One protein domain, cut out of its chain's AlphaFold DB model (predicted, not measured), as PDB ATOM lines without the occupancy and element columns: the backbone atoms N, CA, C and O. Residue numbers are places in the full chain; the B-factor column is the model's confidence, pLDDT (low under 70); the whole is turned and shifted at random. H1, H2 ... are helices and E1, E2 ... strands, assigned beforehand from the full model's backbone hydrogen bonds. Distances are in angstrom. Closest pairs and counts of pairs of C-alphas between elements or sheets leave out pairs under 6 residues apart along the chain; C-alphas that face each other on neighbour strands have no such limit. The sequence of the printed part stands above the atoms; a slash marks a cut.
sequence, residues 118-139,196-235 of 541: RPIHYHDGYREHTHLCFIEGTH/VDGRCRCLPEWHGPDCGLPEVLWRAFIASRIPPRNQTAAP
ATOM      1  N   ARG A 118      11.202 -40.370  10.055       91.19
ATOM      2  CA  ARG A 118      11.453 -39.490   8.915       91.19
ATOM      3  C   ARG A 118      12.961 -39.401   8.657       91.19
ATOM      4  O   ARG A 118      13.703 -39.153   9.607       91.19
ATOM      5  N   PRO A 119      13.429 -39.595   7.412       88.94
ATOM      6  CA  PRO A 119      14.811 -39.311   7.062       88.94
ATOM      7  C   PRO A 119      15.045 -37.801   7.012       88.94
ATOM      8  O   PRO A 119      14.238 -37.055   6.463       88.94
ATOM      9  N   ILE A 120      16.171 -37.380   7.563       86.44
ATOM     10  CA  ILE A 120      16.711 -36.034   7.478       86.44
ATOM     11  C   ILE A 120      18.026 -36.111   6.714       86.44
ATOM     12  O   ILE A 120      18.850 -36.992   6.974       86.44
ATOM     13  N   HIS A 121      18.218 -35.184   5.783       86.00
ATOM     14  CA  HIS A 121      19.428 -35.074   4.980       86.00
ATOM     15  C   HIS A 121      20.257 -33.894   5.476       86.00
ATOM     16  O   HIS A 121      19.720 -32.807   5.688       86.00
ATOM     17  N   TYR A 122      21.554 -34.105   5.675       81.38
ATOM     18  CA  TYR A 122      22.475 -33.041   6.070       81.38
ATOM     19  C   TYR A 122      23.838 -33.238   5.414       81.38
ATOM     20  O   TYR A 122      24.207 -34.352   5.044       81.38
ATOM     21  N   HIS A 123      24.586 -32.152   5.257       81.75
ATOM     22  CA  HIS A 123      25.906 -32.168   4.642       81.75
ATOM     23  C   HIS A 123      26.955 -31.769   5.681       81.75
ATOM     24  O   HIS A 123      26.877 -30.680   6.240       81.75
ATOM     25  N   ASP A 124      27.945 -32.624   5.932       81.06
ATOM     26  CA  ASP A 124      28.991 -32.389   6.948       81.06
ATOM     27  C   ASP A 124      30.182 -31.553   6.428       81.06
ATOM     28  O   ASP A 124      31.217 -31.438   7.083       81.06
ATOM     29  N   GLY A 125      30.055 -31.002   5.218       80.56
ATOM     30  CA  GLY A 125      31.116 -30.291   4.499       80.56
ATOM     31  C   GLY A 125      31.895 -31.173   3.518       80.56
ATOM     32  O   GLY A 125      32.494 -30.640   2.587       80.56
ATOM     33  N   TYR A 126      31.816 -32.500   3.650       82.50
ATOM     34  CA  TYR A 126      32.480 -33.460   2.763       82.50
ATOM     35  C   TYR A 126      31.501 -34.387   2.038       82.50
ATOM     36  O   TYR A 126      31.748 -34.759   0.889       82.50
ATOM     37  N   ARG A 127      30.437 -34.825   2.719       83.94
ATOM     38  CA  ARG A 127      29.456 -35.788   2.219       83.94
ATOM     39  C   ARG A 127      28.051 -35.445   2.692       83.94
ATOM     40  O   ARG A 127      27.839 -34.882   3.764       83.94
ATOM     41  N   GLU A 128      27.090 -35.860   1.880       84.88
ATOM     42  CA  GLU A 128      25.686 -35.892   2.259       84.88
ATOM     43  C   GLU A 128      25.405 -37.159   3.074       84.88
ATOM     44  O   GLU A 128      25.711 -38.279   2.655       84.88
ATOM     45  N   HIS A 129      24.829 -36.972   4.255       83.94
ATOM     46  CA  HIS A 129      24.417 -38.030   5.165       83.94
ATOM     47  C   HIS A 129      22.903 -38.031   5.305       83.94
ATOM     48  O   HIS A 129      22.228 -37.021   5.115       83.94
ATOM     49  N   THR A 130      22.356 -39.196   5.643       85.50
ATOM     50  CA  THR A 130      20.935 -39.350   5.961       85.50
ATOM     51  C   THR A 130      20.798 -39.942   7.353       85.50
ATOM     52  O   THR A 130      21.335 -41.018   7.620       85.50
ATOM     53  N   HIS A 131      20.065 -39.258   8.225       86.12
ATOM     54  CA  HIS A 131      19.766 -39.702   9.580       86.12
ATOM     55  C   HIS A 131      18.264 -39.960   9.728       86.12
ATOM     56  O   HIS A 131      17.454 -39.241   9.155       86.12
ATOM     57  N   LEU A 132      17.866 -40.992  10.474       89.62
ATOM     58  CA  LEU A 132      16.452 -41.256  10.757       89.62
ATOM     59  C   LEU A 132      16.073 -40.597  12.080       89.62
ATOM     60  O   LEU A 132      16.733 -40.834  13.086       89.62
ATOM     61  N   CYS A 133      15.005 -39.808  12.079       92.44
ATOM     62  CA  CYS A 133      14.453 -39.190  13.279       92.44
ATOM     63  C   CYS A 133      13.070 -39.759  13.578       92.44
ATOM     64  O   CYS A 133      12.228 -39.891  12.685       92.44
ATOM     65  N   PHE A 134      12.833 -40.105  14.838       94.69
ATOM     66  CA  PHE A 134      11.573 -40.647  15.310       94.69
ATOM     67  C   PHE A 134      10.505 -39.553  15.354       94.69
ATOM     68  O   PHE A 134      10.687 -38.513  15.989       94.69
ATOM     69  N   ILE A 135       9.381 -39.780  14.673       94.12
ATOM     70  CA  ILE A 135       8.401 -38.730  14.379       94.12
ATOM     71  C   ILE A 135       7.754 -38.180  15.654       94.12
ATOM     72  O   ILE A 135       7.641 -36.969  15.802       94.12
ATOM     73  N   GLU A 136       7.349 -39.051  16.581       94.00
ATOM     74  CA  GLU A 136       6.664 -38.643  17.819       94.00
ATOM     75  C   GLU A 136       7.597 -37.895  18.787       94.00
ATOM     76  O   GLU A 136       7.122 -37.113  19.606       94.00
ATOM     77  N   GLY A 137       8.912 -38.115  18.683       94.12
ATOM     78  CA  GLY A 137       9.906 -37.525  19.579       94.12
ATOM     79  C   GLY A 137      10.699 -36.356  19.005       94.12
ATOM     80  O   GLY A 137      11.479 -35.754  19.736       94.12
ATOM     81  N   THR A 138      10.516 -36.006  17.730       94.38
ATOM     82  CA  THR A 138      11.307 -34.964  17.053       94.38
ATOM     83  C   THR A 138      10.456 -33.733  16.755       94.38
ATOM     84  O   THR A 138       9.317 -33.837  16.302       94.38
ATOM     85  N   HIS A 139      11.017 -32.546  16.974       90.62
ATOM     86  CA  HIS A 139      10.407 -31.292  16.557       90.62
ATOM     87  C   HIS A 139      10.602 -31.082  15.050       90.62
ATOM     88  O   HIS A 139      11.725 -30.877  14.592       90.62
ATOM     89  N   VAL A 196      23.123 -28.199  13.315       61.84
ATOM     90  CA  VAL A 196      24.254 -28.003  12.378       61.84
ATOM     91  C   VAL A 196      25.146 -29.257  12.245       61.84
ATOM     92  O   VAL A 196      25.821 -29.451  11.240       61.84
ATOM     93  N   ASP A 197      25.107 -30.148  13.236       66.31
ATOM     94  CA  ASP A 197      25.845 -31.411  13.298       66.31
ATOM     95  C   ASP A 197      25.077 -32.653  12.795       66.31
ATOM     96  O   ASP A 197      25.575 -33.773  12.926       66.31
ATOM     97  N   GLY A 198      23.881 -32.492  12.223       73.19
ATOM     98  CA  GLY A 198      23.084 -33.600  11.689       73.19
ATOM     99  C   GLY A 198      22.181 -34.308  12.703       73.19
ATOM    100  O   GLY A 198      21.532 -35.294  12.350       73.19
ATOM    101  N   ARG A 199      22.130 -33.846  13.962       83.00
ATOM    102  CA  ARG A 199      21.305 -34.468  15.011       83.00
ATOM    103  C   ARG A 199      19.840 -34.036  14.939       83.00
ATOM    104  O   ARG A 199      19.522 -32.886  14.632       83.00
ATOM    105  N   CYS A 200      18.954 -34.965  15.299       89.56
ATOM    106  CA  CYS A 200      17.527 -34.701  15.453       89.56
ATOM    107  C   CYS A 200      17.281 -33.764  16.651       89.56
ATOM    108  O   CYS A 200      17.868 -33.941  17.723       89.56
ATOM    109  N   ARG A 201      16.384 -32.782  16.498       91.38
ATOM    110  CA  ARG A 201      15.967 -31.897  17.598       91.38
ATOM    111  C   ARG A 201      14.837 -32.543  18.403       91.38
ATOM    112  O   ARG A 201      13.690 -32.549  17.959       91.38
ATOM    113  N   CYS A 202      15.149 -33.069  19.583       93.56
ATOM    114  CA  CYS A 202      14.169 -33.807  20.382       93.56
ATOM    115  C   CYS A 202      13.152 -32.896  21.076       93.56
ATOM    116  O   CYS A 202      13.482 -31.812  21.558       93.56
ATOM    117  N   LEU A 203      11.906 -33.363  21.137       95.25
ATOM    118  CA  LEU A 203      10.856 -32.791  21.969       95.25
ATOM    119  C   LEU A 203      11.157 -33.038  23.457       95.25
ATOM    120  O   LEU A 203      11.889 -33.974  23.792       95.25
ATOM    121  N   PRO A 204      10.563 -32.246  24.370       94.31
ATOM    122  CA  PRO A 204      10.618 -32.547  25.794       94.31
ATOM    123  C   PRO A 204      10.192 -33.994  26.066       94.31
ATOM    124  O   PRO A 204       9.244 -34.488  25.460       94.31
ATOM    125  N   GLU A 205      10.885 -34.647  26.999       94.44
ATOM    126  CA  GLU A 205      10.736 -36.071  27.337       94.44
ATOM    127  C   GLU A 205      11.233 -37.088  26.296       94.44
ATOM    128  O   GLU A 205      10.967 -38.283  26.448       94.44
ATOM    129  N   TRP A 206      11.952 -36.660  25.261       95.81
ATOM    130  CA  TRP A 206      12.560 -37.554  24.277       95.81
ATOM    131  C   TRP A 206      14.070 -37.348  24.206       95.81
ATOM    132  O   TRP A 206      14.572 -36.232  24.321       95.81
ATOM    133  N   HIS A 207      14.790 -38.449  24.021       93.25
ATOM    134  CA  HIS A 207      16.247 -38.520  24.104       93.25
ATOM    135  C   HIS A 207      16.818 -39.392  22.989       93.25
ATOM    136  O   HIS A 207      16.096 -40.090  22.273       93.25
ATOM    137  N   GLY A 208      18.147 -39.406  22.900       90.25
ATOM    138  CA  GLY A 208      18.887 -40.225  21.947       90.25
ATOM    139  C   GLY A 208      19.157 -39.512  20.618       90.25
ATOM    140  O   GLY A 208      18.647 -38.420  20.378       90.25
ATOM    141  N   PRO A 209      19.998 -40.109  19.756       89.62
ATOM    142  CA  PRO A 209      20.426 -39.491  18.499       89.62
ATOM    143  C   PRO A 209      19.276 -39.298  17.501       89.62
ATOM    144  O   PRO A 209      19.301 -38.368  16.703       89.62
ATOM    145  N   ASP A 210      18.272 -40.171  17.558       91.75
ATOM    146  CA  ASP A 210      17.086 -40.186  16.706       91.75
ATOM    147  C   ASP A 210      15.819 -39.694  17.420       91.75
ATOM    148  O   ASP A 210      14.733 -39.766  16.850       91.75
ATOM    149  N   CYS A 211      15.935 -39.218  18.664       93.88
ATOM    150  CA  CYS A 211      14.814 -38.831  19.523       93.88
ATOM    151  C   CYS A 211      13.772 -39.936  19.763       93.88
ATOM    152  O   CYS A 211      12.617 -39.639  20.065       93.88
ATOM    153  N   GLY A 212      14.144 -41.211  19.627       94.12
ATOM    154  CA  GLY A 212      13.219 -42.327  19.834       94.12
ATOM    155  C   GLY A 212      13.194 -42.900  21.249       94.12
ATOM    156  O   GLY A 212      12.386 -43.785  21.528       94.12
ATOM    157  N   LEU A 213      14.040 -42.409  22.161       95.19
ATOM    158  CA  LEU A 213      14.127 -42.899  23.536       95.19
ATOM    159  C   LEU A 213      13.286 -42.028  24.486       95.19
ATOM    160  O   LEU A 213      13.702 -40.917  24.816       95.19
ATOM    161  N   PRO A 214      12.118 -42.495  24.968       96.12
ATOM    162  CA  PRO A 214      11.282 -41.699  25.862       96.12
ATOM    163  C   PRO A 214      11.898 -41.580  27.265       96.12
ATOM    164  O   PRO A 214      12.568 -42.498  27.745       96.12
ATOM    165  N   GLU A 215      11.594 -40.488  27.968       95.56
ATOM    166  CA  GLU A 215      12.087 -40.139  29.314       95.56
ATOM    167  C   GLU A 215      11.976 -41.306  30.303       95.56
ATOM    168  O   GLU A 215      12.925 -41.616  31.018       95.56
ATOM    169  N   VAL A 216      10.840 -42.013  30.305       96.12
ATOM    170  CA  VAL A 216      10.594 -43.161  31.196       96.12
ATOM    171  C   VAL A 216      11.640 -44.273  31.036       96.12
ATOM    172  O   VAL A 216      12.023 -44.912  32.018       96.12
ATOM    173  N   LEU A 217      12.131 -44.491  29.813       95.44
ATOM    174  CA  LEU A 217      13.175 -45.466  29.512       95.44
ATOM    175  C   LEU A 217      14.564 -44.880  29.717       95.44
ATOM    176  O   LEU A 217      15.405 -45.550  30.306       95.44
ATOM    177  N   TRP A 218      14.800 -43.639  29.289       94.38
ATOM    178  CA  TRP A 218      16.061 -42.932  29.528       94.38
ATOM    179  C   TRP A 218      16.458 -42.983  31.009       94.38
ATOM    180  O   TRP A 218      17.555 -43.419  31.368       94.38
ATOM    181  N   ARG A 219      15.514 -42.650  31.894       94.81
ATOM    182  CA  ARG A 219      15.709 -42.713  33.346       94.81
ATOM    183  C   ARG A 219      15.923 -44.140  33.843       94.81
ATOM    184  O   ARG A 219      16.761 -44.351  34.718       94.81
ATOM    185  N   ALA A 220      15.222 -45.121  33.272       94.44
ATOM    186  CA  ALA A 220      15.417 -46.532  33.603       94.44
ATOM    187  C   ALA A 220      16.832 -47.017  33.239       94.44
ATOM    188  O   ALA A 220      17.471 -47.688  34.049       94.44
ATOM    189  N   PHE A 221      17.366 -46.618  32.078       93.62
ATOM    190  CA  PHE A 221      18.736 -46.937  31.672       93.62
ATOM    191  C   PHE A 221      19.774 -46.387  32.659       93.62
ATOM    192  O   PHE A 221      20.694 -47.109  33.061       93.62
ATOM    193  N   ILE A 222      19.597 -45.133  33.088       91.44
ATOM    194  CA  ILE A 222      20.461 -44.482  34.081       91.44
ATOM    195  C   ILE A 222      20.361 -45.198  35.435       91.44
ATOM    196  O   ILE A 222      21.382 -45.560  36.022       91.44
ATOM    197  N   ALA A 223      19.141 -45.453  35.919       91.81
ATOM    198  CA  ALA A 223      18.901 -46.092  37.213       91.81
ATOM    199  C   ALA A 223      19.461 -47.523  37.281       91.81
ATOM    200  O   ALA A 223      20.012 -47.927  38.307       91.81
ATOM    201  N   SER A 224      19.391 -48.265  36.172       89.62
ATOM    202  CA  SER A 224      19.963 -49.609  36.036       89.62
ATOM    203  C   SER A 224      21.477 -49.633  35.811       89.62
ATOM    204  O   SER A 224      22.048 -50.716  35.689       89.62
ATOM    205  N   ARG A 225      22.154 -48.474  35.774       89.06
ATOM    206  CA  ARG A 225      23.607 -48.348  35.540       89.06
ATOM    207  C   ARG A 225      24.065 -49.010  34.236       89.06
ATOM    208  O   ARG A 225      25.155 -49.578  34.163       89.06
ATOM    209  N   ILE A 226      23.229 -48.952  33.202       85.38
ATOM    210  CA  ILE A 226      23.551 -49.524  31.894       85.38
ATOM    211  C   ILE A 226      24.524 -48.573  31.185       85.38
ATOM    212  O   ILE A 226      24.238 -47.377  31.122       85.38
ATOM    213  N   PRO A 227      25.661 -49.052  30.644       82.56
ATOM    214  CA  PRO A 227      26.647 -48.180  30.008       82.56
ATOM    215  C   PRO A 227      26.046 -47.347  28.863       82.56
ATOM    216  O   PRO A 227      25.305 -47.914  28.060       82.56
ATOM    217  N   PRO A 228      26.410 -46.056  28.701       77.25
ATOM    218  CA  PRO A 228      25.862 -45.187  27.650       77.25
ATOM    219  C   PRO A 228      25.988 -45.752  26.231       77.25
ATOM    220  O   PRO A 228      25.075 -45.615  25.425       77.25
ATOM    221  N   ARG A 229      27.072 -46.485  25.941       73.75
ATOM    222  CA  ARG A 229      27.267 -47.167  24.650       73.75
ATOM    223  C   ARG A 229      26.155 -48.174  24.330       73.75
ATOM    224  O   ARG A 229      25.841 -48.381  23.165       73.75
ATOM    225  N   ASN A 230      25.565 -48.781  25.355       73.38
ATOM    226  CA  ASN A 230      24.455 -49.717  25.208       73.38
ATOM    227  C   ASN A 230      23.100 -48.995  25.175       73.38
ATOM    228  O   ASN A 230      22.094 -49.634  24.904       73.38
ATOM    229  N   GLN A 231      23.048 -47.686  25.433       75.25
ATOM    230  CA  GLN A 231      21.824 -46.877  25.363       75.25
ATOM    231  C   GLN A 231      21.598 -46.310  23.953       75.25
ATOM    232  O   GLN A 231      20.467 -46.031  23.572       75.25
ATOM    233  N   THR A 232      22.661 -46.192  23.156       73.31
ATOM    234  CA  THR A 232      22.616 -45.681  21.783       73.31
ATOM    235  C   THR A 232      22.513 -46.830  20.783       73.31
ATOM    236  O   THR A 232      23.520 -47.458  20.453       73.31
ATOM    237  N   ALA A 233      21.309 -47.102  20.285       81.50
ATOM    238  CA  ALA A 233      21.092 -48.012  19.166       81.50
ATOM    239  C   ALA A 233      20.265 -47.331  18.084       81.50
ATOM    240  O   ALA A 233      19.387 -46.529  18.383       81.50
ATOM    241  N   ALA A 234      20.556 -47.671  16.832       87.31
ATOM    242  CA  ALA A 234      19.719 -47.270  15.715       87.31
ATOM    243  C   ALA A 234      18.410 -48.082  15.725       87.31
ATOM    244  O   ALA A 234      18.421 -49.255  16.124       87.31
ATOM    245  N   PRO A 235      17.303 -47.495  15.252       91.50
ATOM    246  CA  PRO A 235      16.035 -48.192  15.161       91.50
ATOM    247  C   PRO A 235      16.090 -49.270  14.077       91.50
ATOM    248  O   PRO A 235      16.790 -49.154  13.064       91.50
TER     249      PRO A 235
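AT A GLANCE: This is residues 118 to 139 and 196 to 235 of the 541 residues of an uncharacterized protein of Aedes aegypti (UniProt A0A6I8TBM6). A two-stranded hairpin, E1 and E2, makes one end of an elongated model, and the short helix H1 lies at the other end, with a looping stretch, residues 196 to 214, between them. From H1 the printed part passes through a tight link of 4 residues into the very short helix H2; residues 223 to 229, from the last residue of H1 through this link to the first two residues of H2, stick out, and a tail from residue 232 to 235 folds back toward the hairpin. The printed part has 62 residues, with two named strands and then two named helices in the order E1, E2, H1, H2; the sheet has the order E1 - E2 and is antiparallel. The class is mixed, helices and strands, with under half of the residues in named elements. The whole is only just loose, close to compact, with a radius of gyration of the C-alphas of 12.8 A and spans of 39 by 23 by 18 A.

HOW THE PARTS SIT: E1, residues 118 to 123, and E2, residues 128 to 134, are a hairpin of antiparallel neighbour strands, with 150 degrees between their directions. The C-alphas of Pro 119 and Leu 132 face each other at 4.5 A. Across the pair, N 120 and O 131 are within hydrogen-bond range at 2.8 A, and N 129 and O 122 also at 2.8 A. Outside the named strands, residues 206 to 207 pair with residues 213 to 214, antiparallel. H1, residues 215 to 223, is apart from E1. H2, residues 228 to 231, is close to H1 but not clearly touching it; their closest C-alphas, those of Phe 221 and Gln 231, are 7.0 A apart. H2 is apart from both E1 and E2. In H1 every O i to N i+4 pair is within hydrogen-bond range; H2 is too short for such a pair, and its one O i to N i+3 pair is within range.

IN THESE COORDINATES: E1 begins at C-alpha 118, (11.453, -39.490, 8.915), and is 16.8 A long from first to last C-alpha. E2, the longest strand with 7 residues, measures 19.8 A and ends at C-alpha 134, (11.573, -40.647, 15.310). H1 has 9 residues and measures 12.0 A from first to last C-alpha. H2 has 4 residues, measures 4.9 A and ends at C-alpha 231, (21.824, -46.877, 25.363).

THE WHOLE: The two C-alphas farthest apart, those of Tyr 126 and Ala 223, are 39.1 A from each other. Residues 140 to 195 are not printed, and C-alphas 139 and 196 are 14.8 A apart across this cut, which falls in the link from E2 to H1. The links E1 to E2 and H1 to H2 are tight. Residues 223 to 229 stand free, of which 223 belongs to H1 and 228 to 229 belong to H2. The mean pLDDT of the printed part is 87.7, and residues 196 to 197 are under 70.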